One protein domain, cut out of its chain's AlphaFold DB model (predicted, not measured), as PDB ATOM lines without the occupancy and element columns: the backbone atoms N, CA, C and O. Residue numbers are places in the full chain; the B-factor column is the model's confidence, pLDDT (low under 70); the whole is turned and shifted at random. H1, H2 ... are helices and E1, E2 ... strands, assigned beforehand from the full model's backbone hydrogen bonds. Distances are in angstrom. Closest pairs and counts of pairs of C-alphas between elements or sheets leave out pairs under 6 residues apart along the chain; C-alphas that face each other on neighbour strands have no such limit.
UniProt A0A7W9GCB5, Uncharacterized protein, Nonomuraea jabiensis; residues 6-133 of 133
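AT A GLANCE: This is residues 6 to 133 of the 133 residues of an uncharacterized protein of Nonomuraea jabiensis (UniProt A0A7W9GCB5). One twisted sheet of five strands is a wall with the longest helix, H4, packed over one face; H2 packs on H4 on the side away from the sheet, and the other face is bare of helices. H3 grazes the sheet at its E3 edge, and residues 14 to 19, of which 18 and 19 belong to H1, stick out beyond the E1 side. The printed part has 128 residues, with five named helices and five named strands in the order E1 H1 H2 E2 H3 E3 E4 H4 H5 E5. The sheet runs E1 E5 E2 E4 E3, antiparallel throughout, and the class is mixed, helices and strands. The whole is compact, with a radius of gyration of the C-alphas of 13.7 A and spans of 35 by 35 by 24 A.

HOW THE PARTS SIT: The edge strands are E1, residues 6 to 10, and E3, residues 80 to 83; the inner strands are E5, residues 123 to 132, E2, residues 52 to 61, and E4, residues 90 to 98. E1 and E5 are antiparallel, with N 7 and O 130 at 2.8 A. E5, which bends by 63 degrees at residue 126, pairs with E2 through N 56 and O 129 at 2.9 A. E2 and E4 have N 55 and O 95 at 2.8 A. E3 and E4 form a hairpin, with N 81 and O 94 at 2.9 A. H4, residues 102 to 115, is on the sheet, making two layers, helix over sheet; its closest C-alphas to E2 are Val 106 and Val 55, 6.2 A apart. H2, residues 37 to 42, touches H4 at a steep tilt of 60 degrees, opposite ways, the C-alphas of Tyr 40 and Gly 108 being 3.7 A apart. H3, residues 67 to 76, only grazes the sheet, with its residues 69 to 75. H5, residues 117 to 120, is close to H3 but not clearly touching, the closest C-alphas, Ala 69 and Ile 119, being 6.3 A apart. H1, residues 18 to 23, is apart from H2. Three split strand-helix-strand units, same-way strands with another between them, have right-handed crossovers: E1, H1 H2, E2; E2, H3, E3; E4, H4 H5, E5. Every O i to N i+4 pair is within hydrogen-bond range in H1 and H2, 5 of 6 in H3 and 9 of 10 in H4; H5 is too short for one.

IN THESE COORDINATES: E1 begins at C-alpha 6 (-6.373, -0.757, -42.458). E2 measures 28.3 A, E5 26.3 A, E4 25.7 A and H4 19.8 A. H4 begins at C-alpha 102 (-0.337, -1.325, -48.656), and E5 ends at C-alpha 132 (-2.528, 4.676, -43.182).

THE WHOLE: The two C-alphas farthest apart, Ala 49 and Arg 63, are 39.6 A apart. The printed part has no cut. The link from H1 to H2, residues 24 to 36, is long. pLDDT is under 70 at residue 13 and residues 74 to 78.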
ATOM      1  N   THR A   6      -7.112   0.406 -42.953       92.88
ATOM      2  CA  THR A   6      -6.373  -0.757 -42.458       92.88
ATOM      3  C   THR A   6      -6.562  -1.903 -43.436       92.88
ATOM      4  O   THR A   6      -7.693  -2.309 -43.702       92.88
ATOM      5  N   GLU A   7      -5.454  -2.445 -43.919       93.56
ATOM      6  CA  GLU A   7      -5.392  -3.643 -44.747       93.56
ATOM      7  C   GLU A   7      -4.614  -4.706 -43.972       93.56
ATOM      8  O   GLU A   7      -3.543  -4.432 -43.427       93.56
ATOM      9  N   ALA A   8      -5.156  -5.915 -43.863       93.06
ATOM     10  CA  ALA A   8      -4.501  -6.998 -43.142       93.06
ATOM     11  C   ALA A   8      -4.869  -8.355 -43.735       93.06
ATOM     12  O   ALA A   8      -5.959  -8.521 -44.281       93.06
ATOM     13  N   ALA A   9      -3.970  -9.321 -43.586       89.12
ATOM     14  CA  ALA A   9      -4.234 -10.713 -43.910       89.12
ATOM     15  C   ALA A   9      -3.488 -11.641 -42.950       89.12
ATOM     16  O   ALA A   9      -2.300 -11.453 -42.679       89.12
ATOM     17  N   VAL A  10      -4.188 -12.679 -42.491       89.81
ATOM     18  CA  VAL A  10      -3.573 -13.848 -41.859       89.81
ATOM     19  C   VAL A  10      -3.240 -14.837 -42.968       89.81
ATOM     20  O   VAL A  10      -4.107 -15.256 -43.736       89.81
ATOM     21  N   LEU A  11      -1.965 -15.182 -43.072       86.38
ATOM     22  CA  LEU A  11      -1.422 -16.020 -44.125       86.38
ATOM     23  C   LEU A  11      -1.330 -17.445 -43.595       86.38
ATOM     24  O   LEU A  11      -0.474 -17.774 -42.778       86.38
ATOM     25  N   SER A  12      -2.248 -18.293 -44.042       76.50
ATOM     26  CA  SER A  12      -2.195 -19.720 -43.732       76.50
ATOM     27  C   SER A  12      -1.505 -20.493 -44.856       76.50
ATOM     28  O   SER A  12      -1.392 -20.007 -45.982       76.50
ATOM     29  N   ALA A  13      -1.089 -21.724 -44.564       68.88
ATOM     30  CA  ALA A  13      -0.601 -22.651 -45.584       68.88
ATOM     31  C   ALA A  13      -1.704 -23.107 -46.565       68.88
ATOM     32  O   ALA A  13      -1.399 -23.720 -47.586       68.88
ATOM     33  N   HIS A  14      -2.980 -22.822 -46.274       74.19
ATOM     34  CA  HIS A  14      -4.087 -23.140 -47.171       74.19
ATOM     35  C   HIS A  14      -4.107 -22.203 -48.381       74.19
ATOM     36  O   HIS A  14      -3.591 -21.084 -48.345       74.19
ATOM     37  N   ALA A  15      -4.746 -22.664 -49.458       73.12
ATOM     38  CA  ALA A  15      -4.933 -21.869 -50.661       73.12
ATOM     39  C   ALA A  15      -5.661 -20.551 -50.335       73.12
ATOM     40  O   ALA A  15      -6.758 -20.557 -49.779       73.12
ATOM     41  N   GLN A  16      -5.031 -19.429 -50.683       80.50
ATOM     42  CA  GLN A  16      -5.631 -18.098 -50.590       80.50
ATOM     43  C   GLN A  16      -6.552 -17.865 -51.791       80.50
ATOM     44  O   GLN A  16      -6.317 -18.417 -52.871       80.50
ATOM     45  N   SER A  17      -7.597 -17.049 -51.625       86.75
ATOM     46  CA  SER A  17      -8.462 -16.720 -52.758       86.75
ATOM     47  C   SER A  17      -7.678 -15.919 -53.815       86.75
ATOM     48  O   SER A  17      -6.760 -15.173 -53.461       86.75
ATOM     49  N   PRO A  18      -8.027 -16.007 -55.112       87.94
ATOM     50  CA  PRO A  18      -7.372 -15.203 -56.146       87.94
ATOM     51  C   PRO A  18      -7.442 -13.693 -55.878       87.94
ATOM     52  O   PRO A  18      -6.520 -12.965 -56.232       87.94
ATOM     53  N   ALA A  19      -8.515 -13.230 -55.228       88.12
ATOM     54  CA  ALA A  19      -8.680 -11.834 -54.842       88.12
ATOM     55  C   ALA A  19      -7.670 -11.416 -53.761       88.12
ATOM     56  O   ALA A  19      -7.038 -10.373 -53.907       88.12
ATOM     57  N   ASP A  20      -7.452 -12.250 -52.737       86.69
ATOM     58  CA  ASP A  20      -6.455 -11.979 -51.691       86.69
ATOM     59  C   ASP A  20      -5.037 -11.970 -52.269       86.69
ATOM     60  O   ASP A  20      -4.229 -11.098 -51.948       86.69
ATOM     61  N   VAL A  21      -4.741 -12.921 -53.164       90.25
ATOM     62  CA  VAL A  21      -3.448 -12.981 -53.857       90.25
ATOM     63  C   VAL A  21      -3.229 -11.714 -54.680       90.25
ATOM     64  O   VAL A  21      -2.160 -11.111 -54.589       90.25
ATOM     65  N   ALA A  22      -4.227 -11.282 -55.457       93.25
ATOM     66  CA  ALA A  22      -4.137 -10.070 -56.266       93.25
ATOM     67  C   ALA A  22      -3.971  -8.811 -55.401       93.25
ATOM     68  O   ALA A  22      -3.105  -7.990 -55.695       93.25
ATOM     69  N   GLN A  23      -4.736  -8.689 -54.311       93.62
ATOM     70  CA  GLN A  23      -4.644  -7.568 -53.371       93.62
ATOM     71  C   GLN A  23      -3.229  -7.414 -52.803       93.62
ATOM     72  O   GLN A  23      -2.713  -6.302 -52.703       93.62
ATOM     73  N   TRP A  24      -2.595  -8.529 -52.439       95.56
ATOM     74  CA  TRP A  24      -1.275  -8.536 -51.813       95.56
ATOM     75  C   TRP A  24      -0.120  -8.713 -52.795       95.56
ATOM     76  O   TRP A  24       1.019  -8.883 -52.366       95.56
ATOM     77  N   THR A  25      -0.365  -8.636 -54.099       96.38
ATOM     78  CA  THR A  25       0.698  -8.640 -55.106       96.38
ATOM     79  C   THR A  25       1.145  -7.211 -55.395       96.38
ATOM     80  O   THR A  25       0.333  -6.345 -55.714       96.38
ATOM     81  N   CYS A  26       2.444  -6.940 -55.259       95.62
ATOM     82  CA  CYS A  26       3.002  -5.627 -55.574       95.62
ATOM     83  C   CYS A  26       3.112  -5.419 -57.093       95.62
ATOM     84  O   CYS A  26       3.063  -6.375 -57.871       95.62
ATOM     85  N   ARG A  27       3.365  -4.182 -57.535       94.38
ATOM     86  CA  ARG A  27       3.528  -3.849 -58.965       94.38
ATOM     87  C   ARG A  27       4.627  -4.632 -59.698       94.38
ATOM     88  O   ARG A  27       4.613  -4.708 -60.920       94.38
ATOM     89  N   HIS A  28       5.576  -5.217 -58.966       95.38
ATOM     90  CA  HIS A  28       6.640  -6.059 -59.523       95.38
ATOM     91  C   HIS A  28       6.225  -7.539 -59.652       95.38
ATOM     92  O   HIS A  28       7.066  -8.386 -59.944       95.38
ATOM     93  N   GLY A  29       4.956  -7.869 -59.391       95.12
ATOM     94  CA  GLY A  29       4.412  -9.224 -59.499       95.12
ATOM     95  C   GLY A  29       4.739 -10.141 -58.319       95.12
ATOM     96  O   GLY A  29       4.472 -11.337 -58.395       95.12
ATOM     97  N   GLN A  30       5.309  -9.612 -57.230       96.06
ATOM     98  CA  GLN A  30       5.622 -10.402 -56.038       96.06
ATOM     99  C   GLN A  30       4.523 -10.285 -54.992       96.06
ATOM    100  O   GLN A  30       4.127  -9.184 -54.611       96.06
ATOM    101  N   HIS A  31       4.071 -11.428 -54.480       95.38
ATOM    102  CA  HIS A  31       3.189 -11.448 -53.321       95.38
ATOM    103  C   HIS A  31       3.940 -10.919 -52.093       95.38
ATOM    104  O   HIS A  31       5.050 -11.368 -51.798       95.38
ATOM    105  N   ALA A  32       3.325 -10.011 -51.336       95.62
ATOM    106  CA  ALA A  32       3.959  -9.256 -50.259       95.62
ATOM    107  C   ALA A  32       4.625 -10.146 -49.197       95.62
ATOM    108  O   ALA A  32       5.708  -9.832 -48.713       95.62
ATOM    109  N   ARG A  33       4.030 -11.312 -48.912       94.31
ATOM    110  CA  ARG A  33       4.586 -12.329 -47.998       94.31
ATOM    111  C   ARG A  33       5.959 -12.882 -48.396       94.31
ATOM    112  O   ARG A  33       6.682 -13.364 -47.535       94.31
ATOM    113  N   HIS A  34       6.301 -12.868 -49.683       94.94
ATOM    114  CA  HIS A  34       7.608 -13.321 -50.168       94.94
ATOM    115  C   HIS A  34       8.639 -12.186 -50.178       94.94
ATOM    116  O   HIS A  34       9.818 -12.443 -50.406       94.94
ATOM    117  N   GLY A  35       8.201 -10.950 -49.925       95.12
ATOM    118  CA  GLY A  35       9.016  -9.752 -50.038       95.12
ATOM    119  C   GLY A  35       9.327  -9.364 -51.481       95.12
ATOM    120  O   GLY A  35       9.206 -10.143 -52.427       95.12
ATOM    121  N   CYS A  36       9.744  -8.115 -51.657       97.00
ATOM    122  CA  CYS A  36      10.212  -7.592 -52.928       97.00
ATOM    123  C   CYS A  36      11.363  -6.612 -52.679       97.00
ATOM    124  O   CYS A  36      11.146  -5.501 -52.198       97.00
ATOM    125  N   VAL A  37      12.588  -7.007 -53.040       94.19
ATOM    126  CA  VAL A  37      13.794  -6.171 -52.862       94.19
ATOM    127  C   VAL A  37      13.695  -4.865 -53.662       94.19
ATOM    128  O   VAL A  37      14.135  -3.819 -53.198       94.19
ATOM    129  N   ALA A  38      13.026  -4.881 -54.820       95.00
ATOM    130  CA  ALA A  38      12.752  -3.660 -55.577       95.00
ATOM    131  C   ALA A  38      11.804  -2.705 -54.827       95.00
ATOM    132  O   ALA A  38      12.046  -1.502 -54.823       95.00
ATOM    133  N   CYS A  39      10.761  -3.211 -54.151       94.69
ATOM    134  CA  CYS A  39       9.920  -2.382 -53.272       94.69
ATOM    135  C   CYS A  39      10.705  -1.866 -52.061       94.69
ATOM    136  O   CYS A  39      10.517  -0.719 -51.671       94.69
ATOM    137  N   TYR A  40      11.594  -2.684 -51.487       92.25
ATOM    138  CA  TYR A  40      12.436  -2.266 -50.365       92.25
ATOM    139  C   TYR A  40      13.327  -1.084 -50.758       92.25
ATOM    140  O   TYR A  40      13.297  -0.044 -50.106       92.25
ATOM    141  N   HIS A  41      14.038  -1.184 -51.880       90.31
ATOM    142  CA  HIS A  41      14.868  -0.083 -52.367       90.31
ATOM    143  C   HIS A  41      14.056   1.136 -52.805       90.31
ATOM    144  O   HIS A  41      14.461   2.257 -52.514       90.31
ATOM    145  N   ALA A  42      12.891   0.938 -53.430       88.75
ATOM    146  CA  ALA A  42      11.998   2.045 -53.768       88.75
ATOM    147  C   ALA A  42      11.527   2.807 -52.518       88.75
ATOM    148  O   ALA A  42      11.374   4.019 -52.579       88.75
ATOM    149  N   SER A  43      11.373   2.128 -51.374       83.19
ATOM    150  CA  SER A  43      11.002   2.770 -50.104       83.19
ATOM    151  C   SER A  43      12.111   3.631 -49.472       83.19
ATOM    152  O   SER A  43      11.849   4.338 -48.499       83.19
ATOM    153  N   ALA A  44      13.335   3.600 -50.015       78.00
ATOM    154  CA  ALA A  44      14.453   4.425 -49.553       78.00
ATOM    155  C   ALA A  44      14.553   5.788 -50.271       78.00
ATOM    156  O   ALA A  44      15.144   6.713 -49.717       78.00
ATOM    157  N   ASP A  45      13.971   5.921 -51.467       76.75
ATOM    158  CA  ASP A  45      13.986   7.141 -52.289       76.75
ATOM    159  C   ASP A  45      12.560   7.480 -52.743       76.75
ATOM    160  O   ASP A  45      12.172   7.273 -53.893       76.75
ATOM    161  N   VAL A  46      11.731   7.890 -51.777       76.94
ATOM    162  CA  VAL A  46      10.275   7.975 -51.966       76.94
ATOM    163  C   VAL A  46       9.808   9.394 -52.221       76.94
ATOM    164  O   VAL A  46      10.228  10.335 -51.543       76.94
ATOM    165  N   ASP A  47       8.838   9.521 -53.124       79.19
ATOM    166  CA  ASP A  47       8.044  10.732 -53.285       79.19
ATOM    167  C   ASP A  47       7.335  11.078 -51.953       79.19
ATOM    168  O   ASP A  47       6.540  10.281 -51.435       79.19
ATOM    169  N   PRO A  48       7.578  12.269 -51.367       83.62
ATOM    170  CA  PRO A  48       6.901  12.716 -50.151       83.62
ATOM    171  C   PRO A  48       5.369  12.768 -50.260       83.62
ATOM    172  O   PRO A  48       4.698  12.812 -49.222       83.62
ATOM    173  N   ALA A  49       4.821  12.788 -51.481       88.00
ATOM    174  CA  ALA A  49       3.388  12.781 -51.747       88.00
ATOM    175  C   ALA A  49       2.722  11.418 -51.493       88.00
ATOM    176  O   ALA A  49       1.506  11.372 -51.285       88.00
ATOM    177  N   GLU A  50       3.480  10.318 -51.467       91.00
ATOM    178  CA  GLU A  50       2.915   8.991 -51.216       91.00
ATOM    179  C   GLU A  50       2.407   8.840 -49.771       91.00
ATOM    180  O   GLU A  50       3.008   9.392 -48.836       91.00
ATOM    181  N   PRO A  51       1.325   8.068 -49.543       92.56
ATOM    182  CA  PRO A  51       0.835   7.773 -48.202       92.56
ATOM    183  C   PRO A  51       1.922   7.169 -47.310       92.56
ATOM    184  O   PRO A  51       2.693   6.307 -47.730       92.56
ATOM    185  N   LEU A  52       1.962   7.602 -46.049       93.12
ATOM    186  CA  LEU A  52       2.798   6.973 -45.029       93.12
ATOM    187  C   LEU A  52       2.035   5.802 -44.403       93.12
ATOM    188  O   LEU A  52       1.005   6.005 -43.758       93.12
ATOM    189  N   TRP A  53       2.571   4.598 -44.560       94.81
ATOM    190  CA  TRP A  53       2.022   3.363 -44.019       94.81
ATOM    191  C   TRP A  53       2.752   2.941 -42.747       94.81
ATOM    192  O   TRP A  53       3.979   2.881 -42.709       94.81
ATOM    193  N   GLU A  54       1.989   2.586 -41.719       95.12
ATOM    194  CA  GLU A  54       2.452   1.781 -40.592       95.12
ATOM    195  C   GLU A  54       2.287   0.303 -40.952       95.12
ATOM    196  O   GLU A  54       1.170  -0.173 -41.182       95.12
ATOM    197  N   VAL A  55       3.403  -0.415 -41.013       95.62
ATOM    198  CA  VAL A  55       3.471  -1.812 -41.439       95.62
ATOM    199  C   VAL A  55       3.871  -2.702 -40.273       95.62
ATOM    200  O   VAL A  55       4.730  -2.341 -39.467       95.62
ATOM    201  N   ALA A  56       3.271  -3.885 -40.219       95.62
ATOM    202  CA  ALA A  56       3.658  -4.968 -39.332       95.62
ATOM    203  C   ALA A  56       3.591  -6.307 -40.080       95.62
ATOM    204  O   ALA A  56       2.578  -6.623 -40.707       95.62
ATOM    205  N   ALA A  57       4.671  -7.082 -40.013       95.38
ATOM    206  CA  ALA A  57       4.772  -8.424 -40.568       95.38
ATOM    207  C   ALA A  57       5.225  -9.396 -39.473       95.38
ATOM    208  O   ALA A  57       6.317  -9.251 -38.915       95.38
ATOM    209  N   TRP A  58       4.386 -10.386 -39.178       95.38
ATOM    210  CA  TRP A  58       4.730 -11.497 -38.300       95.38
ATOM    211  C   TRP A  58       5.295 -12.629 -39.128       95.38
ATOM    212  O   TRP A  58       4.753 -12.976 -40.179       95.38
ATOM    213  N   PHE A  59       6.376 -13.216 -38.641       93.88
ATOM    214  CA  PHE A  59       7.007 -14.341 -39.300       93.88
ATOM    215  C   PHE A  59       7.617 -15.308 -38.296       93.88
ATOM    216  O   PHE A  59       7.918 -14.949 -37.156       93.88
ATOM    217  N   THR A  60       7.791 -16.546 -38.737       93.00
ATOM    218  CA  THR A  60       8.526 -17.580 -38.017       93.00
ATOM    219  C   THR A  60       9.845 -17.878 -38.706       93.00
ATOM    220  O   THR A  60       9.975 -17.668 -39.913       93.00
ATOM    221  N   THR A  61      10.811 -18.383 -37.948       90.62
ATOM    222  CA  THR A  61      12.085 -18.898 -38.465       90.62
ATOM    223  C   THR A  61      12.314 -20.320 -37.961       90.62
ATOM    224  O   THR A  61      11.775 -20.713 -36.924       90.62
ATOM    225  N   GLU A  62      13.133 -21.100 -38.667       88.12
ATOM    226  CA  GLU A  62      13.502 -22.448 -38.205       88.12
ATOM    227  C   GLU A  62      14.467 -22.419 -37.013       88.12
ATOM    228  O   GLU A  62      14.491 -23.329 -36.182       88.12
ATOM    229  N   ARG A  63      15.286 -21.365 -36.931       87.50
ATOM    230  CA  ARG A  63      16.314 -21.185 -35.903       87.50
ATOM    231  C   ARG A  63      16.182 -19.814 -35.248       87.50
ATOM    232  O   ARG A  63      15.752 -18.869 -35.911       87.50
ATOM    233  N   PRO A  64      16.573 -19.668 -33.972       87.19
ATOM    234  CA  PRO A  64      16.557 -18.368 -33.317       87.19
ATOM    235  C   PRO A  64      17.432 -17.347 -34.054       87.19
ATOM    236  O   PRO A  64      18.594 -17.626 -34.354       87.19
ATOM    237  N   ILE A  65      16.902 -16.145 -34.276       86.81
ATOM    238  CA  ILE A  65      17.685 -15.016 -34.787       86.81
ATOM    239  C   ILE A  65      18.647 -14.550 -33.681       86.81
ATOM    240  O   ILE A  65      18.197 -14.275 -32.561       86.81
ATOM    241  N   PRO A  66      19.959 -14.423 -33.951       82.75
ATOM    242  CA  PRO A  66      20.913 -13.949 -32.954       82.75
ATOM    243  C   PRO A  66      20.559 -12.550 -32.425       82.75
ATOM    244  O   PRO A  66      20.240 -11.648 -33.193       82.75
ATOM    245  N   ILE A  67      20.708 -12.311 -31.117       78.38
ATOM    246  CA  ILE A  67      20.381 -11.005 -30.502       78.38
ATOM    247  C   ILE A  67      21.142  -9.844 -31.165       78.38
ATOM    248  O   ILE A  67      20.584  -8.768 -31.359       78.38
ATOM    249  N   ARG A  68      22.405 -10.059 -31.555       77.12
ATOM    250  CA  ARG A  68      23.212  -9.036 -32.245       77.12
ATOM    251  C   ARG A  68      22.607  -8.640 -33.589       77.12
ATOM    252  O   ARG A  68      22.533  -7.460 -33.896       77.12
ATOM    253  N   ALA A  69      22.099  -9.618 -34.329       74.06
ATOM    254  CA  ALA A  69      21.400  -9.383 -35.578       74.06
ATOM    255  C   ALA A  69      20.138  -8.533 -35.373       74.06
ATOM    256  O   ALA A  69      19.922  -7.583 -36.118       74.06
ATOM    257  N   LEU A  70      19.358  -8.801 -34.317       71.62
ATOM    258  CA  LEU A  70      18.208  -7.962 -33.952       71.62
ATOM    259  C   LEU A  70      18.633  -6.509 -33.686       71.62
ATOM    260  O   LEU A  70      17.970  -5.575 -34.134       71.62
ATOM    261  N   GLN A  71      19.742  -6.304 -32.971       71.31
ATOM    262  CA  GLN A  71      20.274  -4.969 -32.671       71.31
ATOM    263  C   GLN A  71      20.777  -4.240 -33.921       71.31
ATOM    264  O   GLN A  71      20.602  -3.027 -34.031       71.31
ATOM    265  N   ASP A  72      21.378  -4.965 -34.862       73.69
ATOM    266  CA  ASP A  72      21.899  -4.384 -36.095       73.69
ATOM    267  C   ASP A  72      20.773  -3.910 -37.023       73.69
ATOM    268  O   ASP A  72      20.902  -2.828 -37.595       73.69
ATOM    269  N   VAL A  73      19.627  -4.606 -37.082       72.44
ATOM    270  CA  VAL A  73      18.431  -4.117 -37.808       72.44
ATOM    271  C   VAL A  73      18.003  -2.734 -37.312       72.44
ATOM    272  O   VAL A  73      17.824  -1.819 -38.112       72.44
ATOM    273  N   HIS A  74      17.916  -2.554 -35.990       68.50
ATOM    274  CA  HIS A  74      17.541  -1.268 -35.390       68.50
ATOM    275  C   HIS A  74      18.550  -0.148 -35.680       68.50
ATOM    276  O   HIS A  74      18.206   1.029 -35.596       68.50
ATOM    277  N   ARG A  75      19.811  -0.497 -35.967       64.69
ATOM    278  CA  ARG A  75      20.879   0.472 -36.239       64.69
ATOM    279  C   ARG A  75      20.982   0.819 -37.726       64.69
ATOM    280  O   ARG A  75      21.325   1.956 -38.046       64.69
ATOM    281  N   HIS A  76      20.731  -0.145 -38.609       61.19
ATOM    282  CA  HIS A  76      20.958  -0.005 -40.047       61.19
ATOM    283  C   HIS A  76      19.809   0.660 -40.804       61.19
ATOM    284  O   HIS A  76      20.077   1.278 -41.832       61.19
ATOM    285  N   ASP A  77      18.573   0.593 -40.306       61.44
ATOM    286  CA  ASP A  77      17.422   1.115 -41.041       61.44
ATOM    287  C   ASP A  77      16.526   1.991 -40.153       61.44
ATOM    288  O   ASP A  77      16.008   1.559 -39.124       61.44
ATOM    289  N   ARG A  78      16.364   3.267 -40.531       60.06
ATOM    290  CA  ARG A  78      15.855   4.349 -39.653       60.06
ATOM    291  C   ARG A  78      14.366   4.254 -39.305       60.06
ATOM    292  O   ARG A  78      13.846   5.129 -38.616       60.06
ATOM    293  N   GLY A  79      13.683   3.217 -39.766       76.00
ATOM    294  CA  GLY A  79      12.269   2.998 -39.492       76.00
ATOM    295  C   GLY A  79      11.893   1.549 -39.219       76.00
ATOM    296  O   GLY A  79      10.726   1.328 -38.912       76.00
ATOM    297  N   LEU A  80      12.824   0.589 -39.317       85.94
ATOM    298  CA  LEU A  80      12.534  -0.827 -39.089       85.94
ATOM    299  C   LEU A  80      12.819  -1.223 -37.644       85.94
ATOM    300  O   LEU A  80      13.874  -0.930 -37.086       85.94
ATOM    301  N   THR A  81      11.876  -1.938 -37.045       88.50
ATOM    302  CA  THR A  81      12.020  -2.521 -35.709       88.50
ATOM    303  C   THR A  81      11.768  -4.014 -35.813       88.50
ATOM    304  O   THR A  81      10.704  -4.433 -36.266       88.50
ATOM    305  N   LEU A  82      12.738  -4.822 -35.385       88.12
ATOM    306  CA  LEU A  82      12.601  -6.274 -35.332       88.12
ATOM    307  C   LEU A  82      12.517  -6.733 -33.877       88.12
ATOM    308  O   LEU A  82      13.489  -6.656 -33.130       88.12
ATOM    309  N   THR A  83      11.350  -7.223 -33.477       87.00
ATOM    310  CA  THR A  83      11.080  -7.654 -32.099       87.00
ATOM    311  C   THR A  83      10.711  -9.126 -32.044       87.00
ATOM    312  O   THR A  83      10.182  -9.684 -33.003       87.00
ATOM    313  N   GLN A  84      10.979  -9.757 -30.903       84.44
ATOM    314  CA  GLN A  84      10.515 -11.104 -30.609       84.44
ATOM    315  C   GLN A  84       9.405 -11.019 -29.549       84.44
ATOM    316  O   GLN A  84       9.704 -10.669 -28.403       84.44
ATOM    317  N   PRO A  85       8.127 -11.278 -29.888       76.38
ATOM    318  CA  PRO A  85       7.085 -11.505 -28.888       76.38
ATOM    319  C   PRO A  85       7.441 -12.669 -27.946       76.38
ATOM    320  O   PRO A  85       8.335 -13.463 -28.215       76.38
ATOM    321  N   SER A  86       6.716 -12.811 -26.835       73.06
ATOM    322  CA  SER A  86       6.958 -13.850 -25.815       73.06
ATOM    323  C   SER A  86       6.812 -15.299 -26.313       73.06
ATOM    324  O   SER A  86       7.099 -16.238 -25.571       73.06
ATOM    325  N   THR A  87       6.387 -15.497 -27.562       74.62
ATOM    326  CA  THR A  87       6.326 -16.796 -28.230       74.62
ATOM    327  C   THR A  87       7.678 -17.137 -28.876       74.62
ATOM    328  O   THR A  87       8.176 -16.360 -29.696       74.62
ATOM    329  N   PRO A  88       8.278 -18.305 -28.572       80.81
ATOM    330  CA  PRO A  88       9.518 -18.737 -29.209       80.81
ATOM    331  C   PRO A  88       9.404 -18.766 -30.739       80.81
ATOM    332  O   PRO A  88       8.394 -19.215 -31.273       80.81
ATOM    333  N   LEU A  89      10.456 -18.310 -31.427       86.50
ATOM    334  CA  LEU A  89      10.598 -18.318 -32.894       86.50
ATOM    335  C   LEU A  89       9.546 -17.534 -33.693       86.50
ATOM    336  O   LEU A  89       9.548 -17.606 -34.918       86.50
ATOM    337  N   VAL A  90       8.679 -16.766 -33.034       90.81
ATOM    338  CA  VAL A  90       7.812 -15.788 -33.694       90.81
ATOM    339  C   VAL A  90       8.470 -14.425 -33.575       90.81
ATOM    340  O   VAL A  90       8.860 -14.020 -32.482       90.81
ATOM    341  N   TYR A  91       8.564 -13.712 -34.688       92.00
ATOM    342  CA  TYR A  91       9.157 -12.387 -34.778       92.00
ATOM    343  C   TYR A  91       8.181 -11.414 -35.432       92.00
ATOM    344  O   TYR A  91       7.367 -11.792 -36.274       92.00
ATOM    345  N   LEU A  92       8.267 -10.150 -35.031       93.12
ATOM    346  CA  LEU A  92       7.517  -9.040 -35.600       93.12
ATOM    347  C   LEU A  92       8.504  -8.035 -36.188       93.12
ATOM    348  O   LEU A  92       9.284  -7.427 -35.448       93.12
ATOM    349  N   LEU A  93       8.418  -7.836 -37.501       93.00
ATOM    350  CA  LEU A  93       9.057  -6.731 -38.200       93.00
ATOM    351  C   LEU A  93       8.032  -5.616 -38.404       93.00
ATOM    352  O   LEU A  93       7.007  -5.823 -39.055       93.00
ATOM    353  N   SER A  94       8.300  -4.436 -37.860       93.25
ATOM    354  CA  SER A  94       7.448  -3.262 -38.035       93.25
ATOM    355  C   SER A  94       8.203  -2.111 -38.677       93.25
ATOM    356  O   SER A  94       9.421  -1.994 -38.534       93.25
ATOM    357  N   ALA A  95       7.471  -1.282 -39.419       92.56
ATOM    358  CA  ALA A  95       8.042  -0.165 -40.152       92.56
ATOM    359  C   ALA A  95       7.067   0.996 -40.313       92.56
ATOM    360  O   ALA A  95       5.850   0.807 -40.312       92.56
ATOM    361  N   ARG A  96       7.613   2.186 -40.565       92.12
ATOM    362  CA  ARG A  96       6.884   3.274 -41.222       92.12
ATOM    363  C   ARG A  96       7.508   3.527 -42.583       92.12
ATOM    364  O   ARG A  96       8.658   3.948 -42.640       92.12
ATOM    365  N   VAL A  97       6.763   3.269 -43.651       90.69
ATOM    366  CA  VAL A  97       7.261   3.370 -45.031       90.69
ATOM    367  C   VAL A  97       6.271   4.132 -45.896       90.69
ATOM    368  O   VAL A  97       5.061   4.018 -45.709       90.69
ATOM    369  N   ARG A  98       6.779   4.936 -46.827       92.06
ATOM    370  CA  ARG A  98       5.941   5.532 -47.868       92.06
ATOM    371  C   ARG A  98       5.833   4.559 -49.034       92.06
ATOM    372  O   ARG A  98       6.827   3.928 -49.390       92.06
ATOM    373  N   ALA A  99       4.615   4.390 -49.528       93.50
ATOM    374  CA  ALA A  99       4.307   3.546 -50.673       93.50
ATOM    375  C   ALA A  99       2.951   3.953 -51.253       93.50
ATOM    376  O   ALA A  99       2.046   4.350 -50.507       93.50
ATOM    377  N   ALA A 100       2.761   3.758 -52.557       93.12
ATOM    378  CA  ALA A 100       1.466   3.980 -53.191       93.12
ATOM    379  C   ALA A 100       0.389   3.020 -52.650       93.12
ATOM    380  O   ALA A 100      -0.756   3.431 -52.456       93.12
ATOM    381  N   LEU A 101       0.751   1.760 -52.365       94.44
ATOM    382  CA  LEU A 101      -0.168   0.711 -51.904       94.44
ATOM    383  C   LEU A 101       0.311   0.015 -50.622       94.44
ATOM    384  O   LEU A 101       1.511  -0.127 -50.379       94.44
ATOM    385  N   GLY A 102      -0.636  -0.526 -49.847       94.50
ATOM    386  CA  GLY A 102      -0.337  -1.325 -48.656       94.50
ATOM    387  C   GLY A 102       0.456  -2.594 -48.982       94.50
ATOM    388  O   GLY A 102       1.368  -2.968 -48.244       94.50
ATOM    389  N   SER A 103       0.185  -3.222 -50.131       96.38
ATOM    390  CA  SER A 103       0.931  -4.390 -50.610       96.38
ATOM    391  C   SER A 103       2.387  -4.075 -50.948       96.38
ATOM    392  O   SER A 103       3.264  -4.884 -50.656       96.38
ATOM    393  N   GLU A 104       2.672  -2.894 -51.497       95.94
ATOM    394  CA  GLU A 104       4.035  -2.425 -51.767       95.94
ATOM    395  C   GLU A 104       4.776  -2.093 -50.474       95.94
ATOM    396  O   GLU A 104       5.934  -2.488 -50.321       95.94
ATOM    397  N   ALA A 105       4.090  -1.447 -49.525       95.06
ATOM    398  CA  ALA A 105       4.615  -1.172 -48.193       95.06
ATOM    399  C   ALA A 105       5.036  -2.473 -47.486       95.06
ATOM    400  O   ALA A 105       6.179  -2.606 -47.048       95.06
ATOM    401  N   VAL A 106       4.147  -3.473 -47.435       96.62
ATOM    402  CA  VAL A 106       4.459  -4.786 -46.842       96.62
ATOM    403  C   VAL A 106       5.548  -5.508 -47.628       96.62
ATOM    404  O   VAL A 106       6.491  -6.013 -47.021       96.62
ATOM    405  N   ALA A 107       5.464  -5.549 -48.961       96.81
ATOM    406  CA  ALA A 107       6.460  -6.226 -49.790       96.81
ATOM    407  C   ALA A 107       7.859  -5.619 -49.618       96.81
ATOM    408  O   ALA A 107       8.842  -6.359 -49.621       96.81
ATOM    409  N   GLY A 108       7.963  -4.297 -49.450       94.31
ATOM    410  CA  GLY A 108       9.225  -3.622 -49.159       94.31
ATOM    411  C   GLY A 108       9.769  -3.984 -47.779       94.31
ATOM    412  O   GLY A 108      10.924  -4.388 -47.665       94.31
ATOM    413  N   VAL A 109       8.922  -3.951 -46.749       93.94
ATOM    414  CA  VAL A 109       9.316  -4.332 -45.381       93.94
ATOM    415  C   VAL A 109       9.762  -5.792 -45.307       93.94
ATOM    416  O   VAL A 109      10.817  -6.083 -44.760       93.94
ATOM    417  N   VAL A 110       9.036  -6.728 -45.920       94.81
ATOM    418  CA  VAL A 110       9.475  -8.134 -45.999       94.81
ATOM    419  C   VAL A 110      10.700  -8.281 -46.919       94.81
ATOM    420  O   VAL A 110      11.551  -9.140 -46.691       94.81
ATOM    421  N   GLY A 111      10.845  -7.415 -47.926       94.38
ATOM    422  CA  GLY A 111      12.015  -7.342 -48.806       94.38
ATOM    423  C   GLY A 111      13.328  -7.109 -48.053       94.38
ATOM    424  O   GLY A 111      14.347  -7.680 -48.445       94.38
ATOM    425  N   PHE A 112      13.297  -6.392 -46.926       91.38
ATOM    426  CA  PHE A 112      14.437  -6.285 -46.011       91.38
ATOM    427  C   PHE A 112      14.899  -7.660 -45.501       91.38
ATOM    428  O   PHE A 112      16.097  -7.948 -45.522       91.38
ATOM    429  N   LEU A 113      13.972  -8.538 -45.091       90.62
ATOM    430  CA  LEU A 113      14.305  -9.897 -44.636       90.62
ATOM    431  C   LEU A 113      14.913 -10.724 -45.772       90.62
ATOM    432  O   LEU A 113      15.880 -11.450 -45.560       90.62
ATOM    433  N   VAL A 114      14.381 -10.582 -46.992       92.25
ATOM    434  CA  VAL A 114      14.910 -11.256 -48.189       92.25
ATOM    435  C   VAL A 114      16.346 -10.824 -48.477       92.25
ATOM    436  O   VAL A 114      17.209 -11.674 -48.699       92.25
ATOM    437  N   GLN A 115      16.620  -9.520 -48.445       91.19
ATOM    438  CA  GLN A 115      17.963  -8.989 -48.670       91.19
ATOM    439  C   GLN A 115      18.943  -9.406 -47.567       91.19
ATOM    440  O   GLN A 115      20.127  -9.628 -47.827       91.19
ATOM    441  N   ASN A 116      18.442  -9.578 -46.345       86.19
ATOM    442  CA  ASN A 116      19.230  -9.947 -45.180       86.19
ATOM    443  C   ASN A 116      19.074 -11.425 -44.791       86.19
ATOM    444  O   ASN A 116      19.256 -11.770 -43.629       86.19
ATOM    445  N   ARG A 117      18.794 -12.334 -45.736       84.75
ATOM    446  CA  ARG A 117      18.652 -13.784 -45.451       84.75
ATOM    447  C   ARG A 117      19.860 -14.420 -44.761       84.75
ATOM    448  O   ARG A 117      19.707 -15.388 -44.034       84.75
ATOM    449  N   HIS A 118      21.047 -13.847 -44.925       81.06
ATOM    450  CA  HIS A 118      22.239 -14.258 -44.180       81.06
ATOM    451  C   HIS A 118      22.119 -14.037 -42.654       81.06
ATOM    452  O   HIS A 118      22.897 -14.603 -41.892       81.06
ATOM    453  N   ILE A 119      21.153 -13.222 -42.216       76.38
ATOM    454  CA  ILE A 119      20.836 -12.898 -40.822       76.38
ATOM    455  C   ILE A 119      19.620 -13.686 -40.317       76.38
ATOM    456  O   ILE A 119      19.622 -14.152 -39.178       76.38
ATOM    457  N   VAL A 120      18.575 -13.788 -41.143       76.06
ATOM    458  CA  VAL A 120      17.259 -14.330 -40.752       76.06
ATOM    459  C   VAL A 120      17.030 -15.792 -41.152       76.06
ATOM    460  O   VAL A 120      15.976 -16.331 -40.829       76.06
ATOM    461  N   ASP A 121      18.014 -16.427 -41.803       77.81
ATOM    462  CA  ASP A 121      17.928 -17.780 -42.377       77.81
ATOM    463  C   ASP A 121      16.638 -17.949 -43.218       77.81
ATOM    464  O   ASP A 121      16.190 -17.000 -43.881       77.81
ATOM    465  N   GLU A 122      16.032 -19.137 -43.220       88.12
ATOM    466  CA  GLU A 122      14.695 -19.366 -43.765       88.12
ATOM    467  C   GLU A 122      13.589 -18.847 -42.828       88.12
ATOM    468  O   GLU A 122      13.588 -19.092 -41.616       88.12
ATOM    469  N   PHE A 123      12.618 -18.133 -43.408       91.44
ATOM    470  CA  PHE A 123      11.493 -17.549 -42.686       91.44
ATOM    471  C   PHE A 123      10.163 -17.745 -43.416       91.44
ATOM    472  O   PHE A 123      10.105 -17.780 -44.646       91.44
ATOM    473  N   THR A 124       9.074 -17.798 -42.650       93.81
ATOM    474  CA  THR A 124       7.697 -17.853 -43.164       93.81
ATOM    475  C   THR A 124       6.877 -16.710 -42.585       93.81
ATOM    476  O   THR A 124       6.705 -16.627 -41.373       93.81
ATOM    477  N   VAL A 125       6.338 -15.833 -43.438       94.94
ATOM    478  CA  VAL A 125       5.436 -14.748 -43.012       94.94
ATOM    479  C   VAL A 125       4.030 -15.303 -42.784       94.94
ATOM    480  O   VAL A 125       3.457 -15.924 -43.679       94.94
ATOM    481  N   THR A 126       3.473 -15.064 -41.598       94.19
ATOM    482  CA  THR A 126       2.204 -15.641 -41.121       94.19
ATOM    483  C   THR A 126       1.090 -14.612 -40.952       94.19
ATOM    484  O   THR A 126      -0.084 -14.957 -41.048       94.19
ATOM    485  N   GLU A 127       1.416 -13.337 -40.751       95.19
ATOM    486  CA  GLU A 127       0.440 -12.244 -40.734       95.19
ATOM    487  C   GLU A 127       1.079 -10.981 -41.300       95.19
ATOM    488  O   GLU A 127       2.249 -10.687 -41.043       95.19
ATOM    489  N   ILE A 128       0.295 -10.221 -42.059       96.06
ATOM    490  CA  ILE A 128       0.683  -8.917 -42.591       96.06
ATOM    491  C   ILE A 128      -0.391  -7.883 -42.283       96.06
ATOM    492  O   ILE A 128      -1.591  -8.167 -42.335       96.06
ATOM    493  N   ARG A 129       0.045  -6.663 -41.976       96.62
ATOM    494  CA  ARG A 129      -0.818  -5.515 -41.714       96.62
ATOM    495  C   ARG A 129      -0.180  -4.240 -42.249       96.62
ATOM    496  O   ARG A 129       0.994  -3.987 -41.994       96.62
ATOM    497  N   ALA A 130      -0.977  -3.421 -42.922       96.44
ATOM    498  CA  ALA A 130      -0.618  -2.097 -43.408       96.44
ATOM    499  C   ALA A 130      -1.729  -1.109 -43.038       96.44
ATOM    500  O   ALA A 130      -2.909  -1.361 -43.279       96.44
ATOM    501  N   THR A 131      -1.372   0.010 -42.413       96.19
ATOM    502  CA  THR A 131      -2.341   1.016 -41.963       96.19
ATOM    503  C   THR A 131      -1.904   2.425 -42.353       96.19
ATOM    504  O   THR A 131      -0.758   2.780 -42.102       96.19
ATOM    505  N   HIS A 132      -2.796   3.253 -42.902       93.00
ATOM    506  CA  HIS A 132      -2.528   4.676 -43.182       93.00
ATOM    507  C   HIS A 132      -3.749   5.560 -42.860       93.00
ATOM    508  O   HIS A 132      -4.837   5.050 -42.574       93.00
ATOM    509  N   SER A 133      -3.578   6.888 -42.848       83.19
ATOM    510  CA  SER A 133      -4.611   7.879 -42.472       83.19
ATOM    511  C   SER A 133      -4.593   9.144 -43.315       83.19
ATOM    512  O   SER A 133      -3.464   9.584 -43.624       83.19
TER     513      SER A 133